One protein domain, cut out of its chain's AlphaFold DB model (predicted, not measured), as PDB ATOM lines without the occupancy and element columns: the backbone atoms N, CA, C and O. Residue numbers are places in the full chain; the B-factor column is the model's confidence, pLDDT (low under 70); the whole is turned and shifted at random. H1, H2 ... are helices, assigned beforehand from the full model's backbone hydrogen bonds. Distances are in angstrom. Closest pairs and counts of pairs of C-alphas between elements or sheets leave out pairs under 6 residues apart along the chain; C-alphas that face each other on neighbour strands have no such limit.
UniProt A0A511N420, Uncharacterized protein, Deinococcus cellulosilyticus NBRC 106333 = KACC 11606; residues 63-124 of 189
ATOM      1  N   LEU A  63     154.432 194.406 215.979       65.38
ATOM      2  CA  LEU A  63     154.175 195.658 215.261       65.38
ATOM      3  C   LEU A  63     154.663 195.609 213.803       65.38
ATOM      4  O   LEU A  63     155.391 196.481 213.320       65.38
ATOM      5  N   GLY A  64     154.300 194.557 213.077       68.25
ATOM      6  CA  GLY A  64     154.641 194.412 211.666       68.25
ATOM      7  C   GLY A  64     156.118 194.103 211.401       68.25
ATOM      8  O   GLY A  64     156.570 194.285 210.267       68.25
ATOM      9  N   SER A  65     156.865 193.610 212.398       82.12
ATOM     10  CA  SER A  65     158.248 193.157 212.215       82.12
ATOM     11  C   SER A  65     158.437 191.670 212.557       82.12
ATOM     12  O   SER A  65     158.251 191.276 213.712       82.12
ATOM     13  N   PRO A  66     158.885 190.836 211.603       83.75
ATOM     14  CA  PRO A  66     159.171 189.421 211.852       83.75
ATOM     15  C   PRO A  66     160.324 189.218 212.851       83.75
ATOM     16  O   PRO A  66     160.362 188.213 213.556       83.75
ATOM     17  N   ASP A  67     161.221 190.200 212.987       86.38
ATOM     18  CA  ASP A  67     162.339 190.146 213.936       86.38
ATOM     19  C   ASP A  67     161.862 190.175 215.400       86.38
ATOM     20  O   ASP A  67     162.656 189.974 216.312       86.38
ATOM     21  N   GLN A  68     160.585 190.455 215.669       83.12
ATOM     22  CA  GLN A  68     160.021 190.374 217.020       83.12
ATOM     23  C   GLN A  68     159.563 188.958 217.385       83.12
ATOM     24  O   GLN A  68     159.448 188.654 218.566       83.12
ATOM     25  N   VAL A  69     159.350 188.080 216.397       88.12
ATOM     26  CA  VAL A  69     158.865 186.710 216.631       88.12
ATOM     27  C   VAL A  69     159.945 185.649 216.434       88.12
ATOM     28  O   VAL A  69     159.838 184.570 217.005       88.12
ATOM     29  N   THR A  70     161.009 185.948 215.683       92.44
ATOM     30  CA  THR A  70     162.112 185.008 215.436       92.44
ATOM     31  C   THR A  70     163.465 185.709 215.281       92.44
ATOM     32  O   THR A  70     163.542 186.873 214.884       92.44
ATOM     33  N   SER A  71     164.557 185.004 215.578       94.50
ATOM     34  CA  SER A  71     165.928 185.385 215.220       94.50
ATOM     35  C   SER A  71     166.353 184.961 213.806       94.50
ATOM     36  O   SER A  71     167.417 185.377 213.340       94.50
ATOM     37  N   LEU A  72     165.547 184.145 213.125       96.00
ATOM     38  CA  LEU A  72     165.835 183.621 211.792       96.00
ATOM     39  C   LEU A  72     165.644 184.674 210.698       96.00
ATOM     40  O   LEU A  72     164.829 185.589 210.810       96.00
ATOM     41  N   SER A  73     166.332 184.489 209.569       95.44
ATOM     42  CA  SER A  73     165.985 185.242 208.366       95.44
ATOM     43  C   SER A  73     164.601 184.831 207.850       95.44
ATOM     44  O   SER A  73     164.183 183.685 208.001       95.44
ATOM     45  N   LEU A  74     163.896 185.742 207.173       94.62
ATOM     46  CA  LEU A  74     162.569 185.460 206.609       94.62
ATOM     47  C   LEU A  74     162.506 184.161 205.772       94.62
ATOM     48  O   LEU A  74     161.587 183.374 205.989       94.62
ATOM     49  N   PRO A  75     163.444 183.875 204.844       95.81
ATOM     50  CA  PRO A  75     163.438 182.603 204.118       95.81
ATOM     51  C   PRO A  75     163.525 181.372 205.031       95.81
ATOM     52  O   PRO A  75     162.779 180.418 204.821       95.81
ATOM     53  N   GLU A  76     164.396 181.408 206.043       97.12
ATOM     54  CA  GLU A  76     164.578 180.312 207.001       97.12
ATOM     55  C   GLU A  76     163.359 180.146 207.910       97.12
ATOM     56  O   GLU A  76     162.956 179.015 208.174       97.12
ATOM     57  N   LEU A  77     162.741 181.254 208.341       96.56
ATOM     58  CA  LEU A  77     161.479 181.250 209.080       96.56
ATOM     59  C   LEU A  77     160.415 180.468 208.306       96.56
ATOM     60  O   LEU A  77     159.842 179.522 208.836       96.56
ATOM     61  N   TYR A  78     160.172 180.823 207.040       97.50
ATOM     62  CA  TYR A  78     159.140 180.161 206.239       97.50
ATOM     63  C   TYR A  78     159.439 178.683 205.985       97.50
ATOM     64  O   TYR A  78     158.518 177.870 205.986       97.50
ATOM     65  N   GLU A  79     160.701 178.324 205.754       97.94
ATOM     66  CA  GLU A  79     161.103 176.932 205.548       97.94
ATOM     67  C   GLU A  79     160.900 176.096 206.814       97.94
ATOM     68  O   GLU A  79     160.186 175.093 206.783       97.94
ATOM     69  N   LYS A  80     161.462 176.541 207.942       98.06
ATOM     70  CA  LYS A  80     161.394 175.799 209.203       98.06
ATOM     71  C   LYS A  80     159.980 175.750 209.764       98.06
ATOM     72  O   LYS A  80     159.567 174.712 210.270       98.06
ATOM     73  N   LEU A  81     159.215 176.833 209.644       97.19
ATOM     74  CA  LEU A  81     157.836 176.851 210.118       97.19
ATOM     75  C   LEU A  81     156.931 175.974 209.247       97.19
ATOM     76  O   LEU A  81     156.078 175.267 209.779       97.19
ATOM     77  N   SER A  82     157.153 175.942 207.929       97.88
ATOM     78  CA  SER A  82     156.476 175.001 207.029       97.88
ATOM     79  C   SER A  82     156.778 173.542 207.392       97.88
ATOM     80  O   SER A  82     155.873 172.712 207.414       97.88
ATOM     81  N   GLU A  83     158.024 173.221 207.747       97.62
ATOM     82  CA  GLU A  83     158.418 171.879 208.195       97.62
ATOM     83  C   GLU A  83     157.815 171.502 209.559       97.62
ATOM     84  O   GLU A  83     157.321 170.382 209.730       97.62
ATOM     85  N   ALA A  84     157.854 172.424 210.524       97.00
ATOM     86  CA  ALA A  84     157.360 172.210 211.883       97.00
ATOM     87  C   ALA A  84     155.833 172.032 211.916       97.00
ATOM     88  O   ALA A  84     155.323 171.158 212.616       97.00
ATOM     89  N   THR A  85     155.109 172.814 211.113       96.44
ATOM     90  CA  THR A  85     153.641 172.739 211.003       96.44
ATOM     91  C   THR A  85     153.167 171.677 210.008       96.44
ATOM     92  O   THR A  85     152.029 171.221 210.090       96.44
ATOM     93  N   GLY A  86     154.017 171.274 209.059       95.19
ATOM     94  CA  GLY A  86     153.631 170.440 207.921       95.19
ATOM     95  C   GLY A  86     152.834 171.184 206.842       95.19
ATOM     96  O   GLY A  86     152.336 170.541 205.915       95.19
ATOM     97  N   ASP A  87     152.708 172.514 206.930       95.88
ATOM     98  CA  ASP A  87     151.978 173.324 205.959       95.88
ATOM     99  C   ASP A  87     152.913 173.945 204.908       95.88
ATOM    100  O   ASP A  87     153.626 174.923 205.142       95.88
ATOM    101  N   VAL A  88     152.878 173.396 203.693       96.56
ATOM    102  CA  VAL A  88     153.646 173.890 202.534       96.56
ATOM    103  C   VAL A  88     153.162 175.266 202.056       96.56
ATOM    104  O   VAL A  88     153.906 175.984 201.378       96.56
ATOM    105  N   SER A  89     151.932 175.666 202.394       96.31
ATOM    106  CA  SER A  89     151.366 176.957 202.001       96.31
ATOM    107  C   SER A  89     152.160 178.129 202.588       96.31
ATOM    108  O   SER A  89     152.389 179.109 201.875       96.31
ATOM    109  N   ILE A  90     152.704 177.973 203.802       96.75
ATOM    110  CA  ILE A  90     153.574 178.948 204.476       96.75
ATOM    111  C   ILE A  90     154.780 179.295 203.600       96.75
ATOM    112  O   ILE A  90     155.044 180.465 203.311       96.75
ATOM    113  N   LEU A  91     155.483 178.277 203.097       96.06
ATOM    114  CA  LEU A  91     156.650 178.471 202.239       96.06
ATOM    115  C   LEU A  91     156.276 179.145 200.910       96.06
ATOM    116  O   LEU A  91     157.021 179.978 200.388       96.06
ATOM    117  N   GLN A  92     155.120 178.800 200.342       95.94
ATOM    118  CA  GLN A  92     154.639 179.410 199.101       95.94
ATOM    119  C   GLN A  92     154.252 180.879 199.291       95.94
ATOM    120  O   GLN A  92     154.569 181.703 198.429       95.94
ATOM    121  N   ALA A  93     153.590 181.211 200.399       94.25
ATOM    122  CA  ALA A  93     153.226 182.574 200.758       94.25
ATOM    123  C   ALA A  93     154.482 183.417 201.013       94.25
ATOM    124  O   ALA A  93     154.650 184.472 200.396       94.25
ATOM    125  N   GLY A  94     155.425 182.886 201.794       94.12
ATOM    126  CA  GLY A  94     156.713 183.515 202.067       94.12
ATOM    127  C   GLY A  94     157.533 183.809 200.813       94.12
ATOM    128  O   GLY A  94     158.129 184.873 200.703       94.12
ATOM    129  N   ARG A  95     157.515 182.932 199.802       93.94
ATOM    130  CA  ARG A  95     158.182 183.196 198.509       93.94
ATOM    131  C   ARG A  95     157.516 184.305 197.692       93.94
ATOM    132  O   ARG A  95     158.206 184.993 196.944       93.94
ATOM    133  N   LYS A  96     156.193 184.466 197.798       94.75
ATOM    134  CA  LYS A  96     155.433 185.494 197.066       94.75
ATOM    135  C   LYS A  96     155.544 186.864 197.727       94.75
ATOM    136  O   LYS A  96     155.727 187.863 197.034       94.75
ATOM    137  N   SER A  97     155.444 186.906 199.054       92.75
ATOM    138  CA  SER A  97     155.403 188.147 199.829       92.75
ATOM    139  C   SER A  97     156.230 188.025 201.117       92.75
ATOM    140  O   SER A  97     155.670 188.072 202.211       92.75
ATOM    141  N   PRO A  98     157.574 187.918 201.018       87.19
ATOM    142  CA  PRO A  98     158.421 187.565 202.159       87.19
ATOM    143  C   PRO A  98     158.300 188.501 203.360       87.19
ATOM    144  O   PRO A  98     158.488 188.067 204.487       87.19
ATOM    145  N   LYS A  99     157.991 189.782 203.138       88.81
ATOM    146  CA  LYS A  99     157.942 190.787 204.209       88.81
ATOM    147  C   LYS A  99     156.624 190.823 204.982       88.81
ATOM    148  O   LYS A  99     156.597 191.398 206.060       88.81
ATOM    149  N   THR A 100     155.550 190.267 204.428       89.81
ATOM    150  CA  THR A 100     154.193 190.456 204.965       89.81
ATOM    151  C   THR A 100     153.473 189.144 205.234       89.81
ATOM    152  O   THR A 100     152.661 189.099 206.145       89.81
ATOM    153  N   ALA A 101     153.786 188.075 204.495       92.44
ATOM    154  CA  ALA A 101     153.079 186.799 204.608       92.44
ATOM    155  C   ALA A 101     153.199 186.148 205.993       92.44
ATOM    156  O   ALA A 101     152.325 185.379 206.368       92.44
ATOM    157  N   TRP A 102     154.267 186.436 206.742       91.88
ATOM    158  CA  TRP A 102     154.472 185.882 208.080       91.88
ATOM    159  C   TRP A 102     153.357 186.274 209.057       91.88
ATOM    160  O   TRP A 102     153.020 185.470 209.916       91.88
ATOM    161  N   ALA A 103     152.775 187.470 208.912       91.00
ATOM    162  CA  ALA A 103     151.765 187.984 209.832       91.00
ATOM    163  C   ALA A 103     150.444 187.199 209.749       91.00
ATOM    164  O   ALA A 103     149.747 187.073 210.749       91.00
ATOM    165  N   ASP A 104     150.142 186.619 208.585       92.00
ATOM    166  CA  ASP A 104     148.923 185.837 208.346       92.00
ATOM    167  C   ASP A 104     149.072 184.357 208.746       92.00
ATOM    168  O   ASP A 104     148.158 183.558 208.537       92.00
ATOM    169  N   ILE A 105     150.237 183.947 209.262       93.56
ATOM    170  CA  ILE A 105     150.470 182.556 209.654       93.56
ATOM    171  C   ILE A 105     149.791 182.291 210.995       93.56
ATOM    172  O   ILE A 105     150.142 182.894 212.009       93.56
ATOM    173  N   GLU A 106     148.872 181.329 210.996       94.88
ATOM    174  CA  GLU A 106     148.251 180.783 212.199       94.88
ATOM    175  C   GLU A 106     148.855 179.412 212.527       94.88
ATOM    176  O   GLU A 106     148.936 178.526 211.670       94.88
ATOM    177  N   ILE A 107     149.279 179.218 213.775       95.81
ATOM    178  CA  ILE A 107     149.781 177.929 214.253       95.81
ATOM    179  C   ILE A 107     148.596 176.982 214.504       95.81
ATOM    180  O   ILE A 107     147.765 177.268 215.365       95.81
ATOM    181  N   PRO A 108     148.502 175.819 213.834       95.50
ATOM    182  CA  PRO A 108     147.324 174.967 213.966       95.50
ATOM    183  C   PRO A 108     147.140 174.384 215.380       95.50
ATOM    184  O   PRO A 108     148.061 173.779 215.931       95.50
ATOM    185  N   ALA A 109     145.920 174.441 215.936       95.12
ATOM    186  CA  ALA A 109     145.611 173.853 217.254       95.12
ATOM    187  C   ALA A 109     145.942 172.363 217.406       95.12
ATOM    188  O   ALA A 109     146.177 171.885 218.515       95.12
ATOM    189  N   HIS A 110     145.875 171.616 216.305       95.25
ATOM    190  CA  HIS A 110     145.923 170.156 216.302       95.25
ATOM    191  C   HIS A 110     147.345 169.584 216.214       95.25
ATOM    192  O   HIS A 110     147.495 168.365 216.121       95.25
ATOM    193  N   LEU A 111     148.380 170.432 216.205       96.81
ATOM    194  CA  LEU A 111     149.765 169.968 216.265       96.81
ATOM    195  C   LEU A 111     150.019 169.180 217.560       96.81
ATOM    196  O   LEU A 111     149.489 169.514 218.625       96.81
ATOM    197  N   SER A 112     150.842 168.133 217.456       96.56
ATOM    198  CA  SER A 112     151.342 167.421 218.635       96.56
ATOM    199  C   SER A 112     152.285 168.316 219.440       96.56
ATOM    200  O   SER A 112     152.848 169.270 218.898       96.56
ATOM    201  N   ASP A 113     152.488 167.995 220.717       96.81
ATOM    202  CA  ASP A 113     153.368 168.781 221.588       96.81
ATOM    203  C   ASP A 113     154.807 168.809 221.052       96.81
ATOM    204  O   ASP A 113     155.447 169.856 221.060       96.81
ATOM    205  N   GLU A 114     155.301 167.713 220.464       96.00
ATOM    206  CA  GLU A 114     156.635 167.681 219.849       96.00
ATOM    207  C   GLU A 114     156.750 168.636 218.655       96.00
ATOM    208  O   GLU A 114     157.782 169.280 218.471       96.00
ATOM    209  N   ARG A 115     155.695 168.747 217.836       96.56
ATOM    210  CA  ARG A 115     155.660 169.698 216.714       96.56
ATOM    211  C   ARG A 115     155.507 171.133 217.199       96.56
ATOM    212  O   ARG A 115     156.139 172.020 216.636       96.56
ATOM    213  N   LEU A 116     154.730 171.367 218.254       97.06
ATOM    214  CA  LEU A 116     154.642 172.685 218.881       97.06
ATOM    215  C   LEU A 116     155.981 173.112 219.478       97.06
ATOM    216  O   LEU A 116     156.386 174.246 219.263       97.06
ATOM    217  N   HIS A 117     156.727 172.210 220.115       96.44
ATOM    218  CA  HIS A 117     158.082 172.512 220.582       96.44
ATOM    219  C   HIS A 117     159.006 172.936 219.431       96.44
ATOM    220  O   HIS A 117     159.743 173.905 219.579       96.44
ATOM    221  N   GLN A 118     158.914 172.293 218.261       97.38
ATOM    222  CA  GLN A 118     159.647 172.739 217.066       97.38
ATOM    223  C   GLN A 118     159.200 174.129 216.598       97.38
ATOM    224  O   GLN A 118     160.035 174.946 216.218       97.38
ATOM    225  N   VAL A 119     157.895 174.418 216.630       97.12
ATOM    226  CA  VAL A 119     157.366 175.757 216.324       97.12
ATOM    227  C   VAL A 119     157.934 176.797 217.294       97.12
ATOM    228  O   VAL A 119     158.373 177.853 216.852       97.12
ATOM    229  N   MET A 120     157.992 176.492 218.591       95.69
ATOM    230  CA  MET A 120     158.566 177.373 219.611       95.69
ATOM    231  C   MET A 120     160.063 177.622 219.389       95.69
ATOM    232  O   MET A 120     160.526 178.737 219.595       95.69
ATOM    233  N   ASP A 121     160.812 176.621 218.912       96.06
ATOM    234  CA  ASP A 121     162.230 176.788 218.562       96.06
ATOM    235  C   ASP A 121     162.423 177.714 217.351       96.06
ATOM    236  O   ASP A 121     163.416 178.433 217.259       96.06
ATOM    237  N   VAL A 122     161.479 177.696 216.405       96.75
ATOM    238  CA  VAL A 122     161.465 178.610 215.254       96.75
ATOM    239  C   VAL A 122     161.060 180.022 215.681       96.75
ATOM    240  O   VAL A 122     161.605 180.999 215.166       96.75
ATOM    241  N   LEU A 123     160.126 180.135 216.624       94.31
ATOM    242  CA  LEU A 123     159.578 181.386 217.154       94.31
ATOM    243  C   LEU A 123     160.241 181.773 218.489       94.31
ATOM    244  O   LEU A 123     159.573 182.115 219.462       94.31
ATOM    245  N   ASP A 124     161.573 181.721 218.530       92.31
ATOM    246  CA  ASP A 124     162.421 181.840 219.730       92.31
ATOM    247  C   ASP A 124     162.337 183.182 220.487       92.31
ATOM    248  O   ASP A 124     162.880 183.330 221.591       92.31
TER     249      ASP A 124
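This is residues 63 to 124 of the 189 residues of an uncharacterized protein of Deinococcus cellulosilyticus NBRC 106333 = KACC 11606 (UniProt A0A511N420). Three helices lie side by side with H1 in the middle, H2 on one side of it and H4 on the other, both running opposite ways to H1. The short helix H3 packs on H2, and residues 105 to 112 lead from H3 across to H4, while residues 63 to 73 lie at the end where H1 begins and H4 ends. The printed part has 62 residues with four named helices, in the order H1, H2, H3, H4, and no named strand; the class is all helix. It is compact, with a radius of gyration of the C-alphas of 10.7 A, and rounded, with spans of 28 by 21 by 18 A.

H1, residues 74 to 85, is the longest helix. It touches H2, residues 88 to 96, and the closest C-alphas, those of Tyr 78 and Leu 91, are 5.0 A apart. These two run opposite ways at a shallow tilt of 13 degrees and form a helical hairpin. H1 also touches H4, residues 113 to 122, where the closest C-alphas, those of Ala 84 and Val 119, are 5.7 A apart. H1 and H4 run opposite ways at a shallow tilt of 3 degrees. H2 touches H3, residues 101 to 104, with the C-alphas of Gly 94 and Ala 101 the closest at 5.5 A. H1 and H3 are close but not clearly touching, their closest C-alphas, those of Tyr 78 and Trp 102, being 7.6 A apart. H4 is apart from H2 and from H3. In H1, H2 and H4 every O i to N i+4 pair is within hydrogen-bond range; H3 is too short for such a pair, and its one O i to N i+3 pair is within range.

H1 begins at C-alpha 74, at (162.569, 185.460, 206.609), and is 16.2 A long from first to last C-alpha. H2 measures 13.0 A in the same way, and H4 14.2 A. H3, four residues from Ala 101 to Asp 104, begins at C-alpha 101, at (153.079, 186.799, 204.608). H4 ends at C-alpha 122, at (161.465, 178.610, 215.254).

The two C-alphas farthest apart are those of Lys 96 and Asp 113, at 29.7 A. The printed part, residues 63 to 124, has no cut. The links from H1 to H2 and from H2 to H3 are tight, with 2 and 4 residues, and the link from H3 to H4 is short, with 8 residues. The mean pLDDT of the printed part is 93.4, and residues 63 to 64 are under 70.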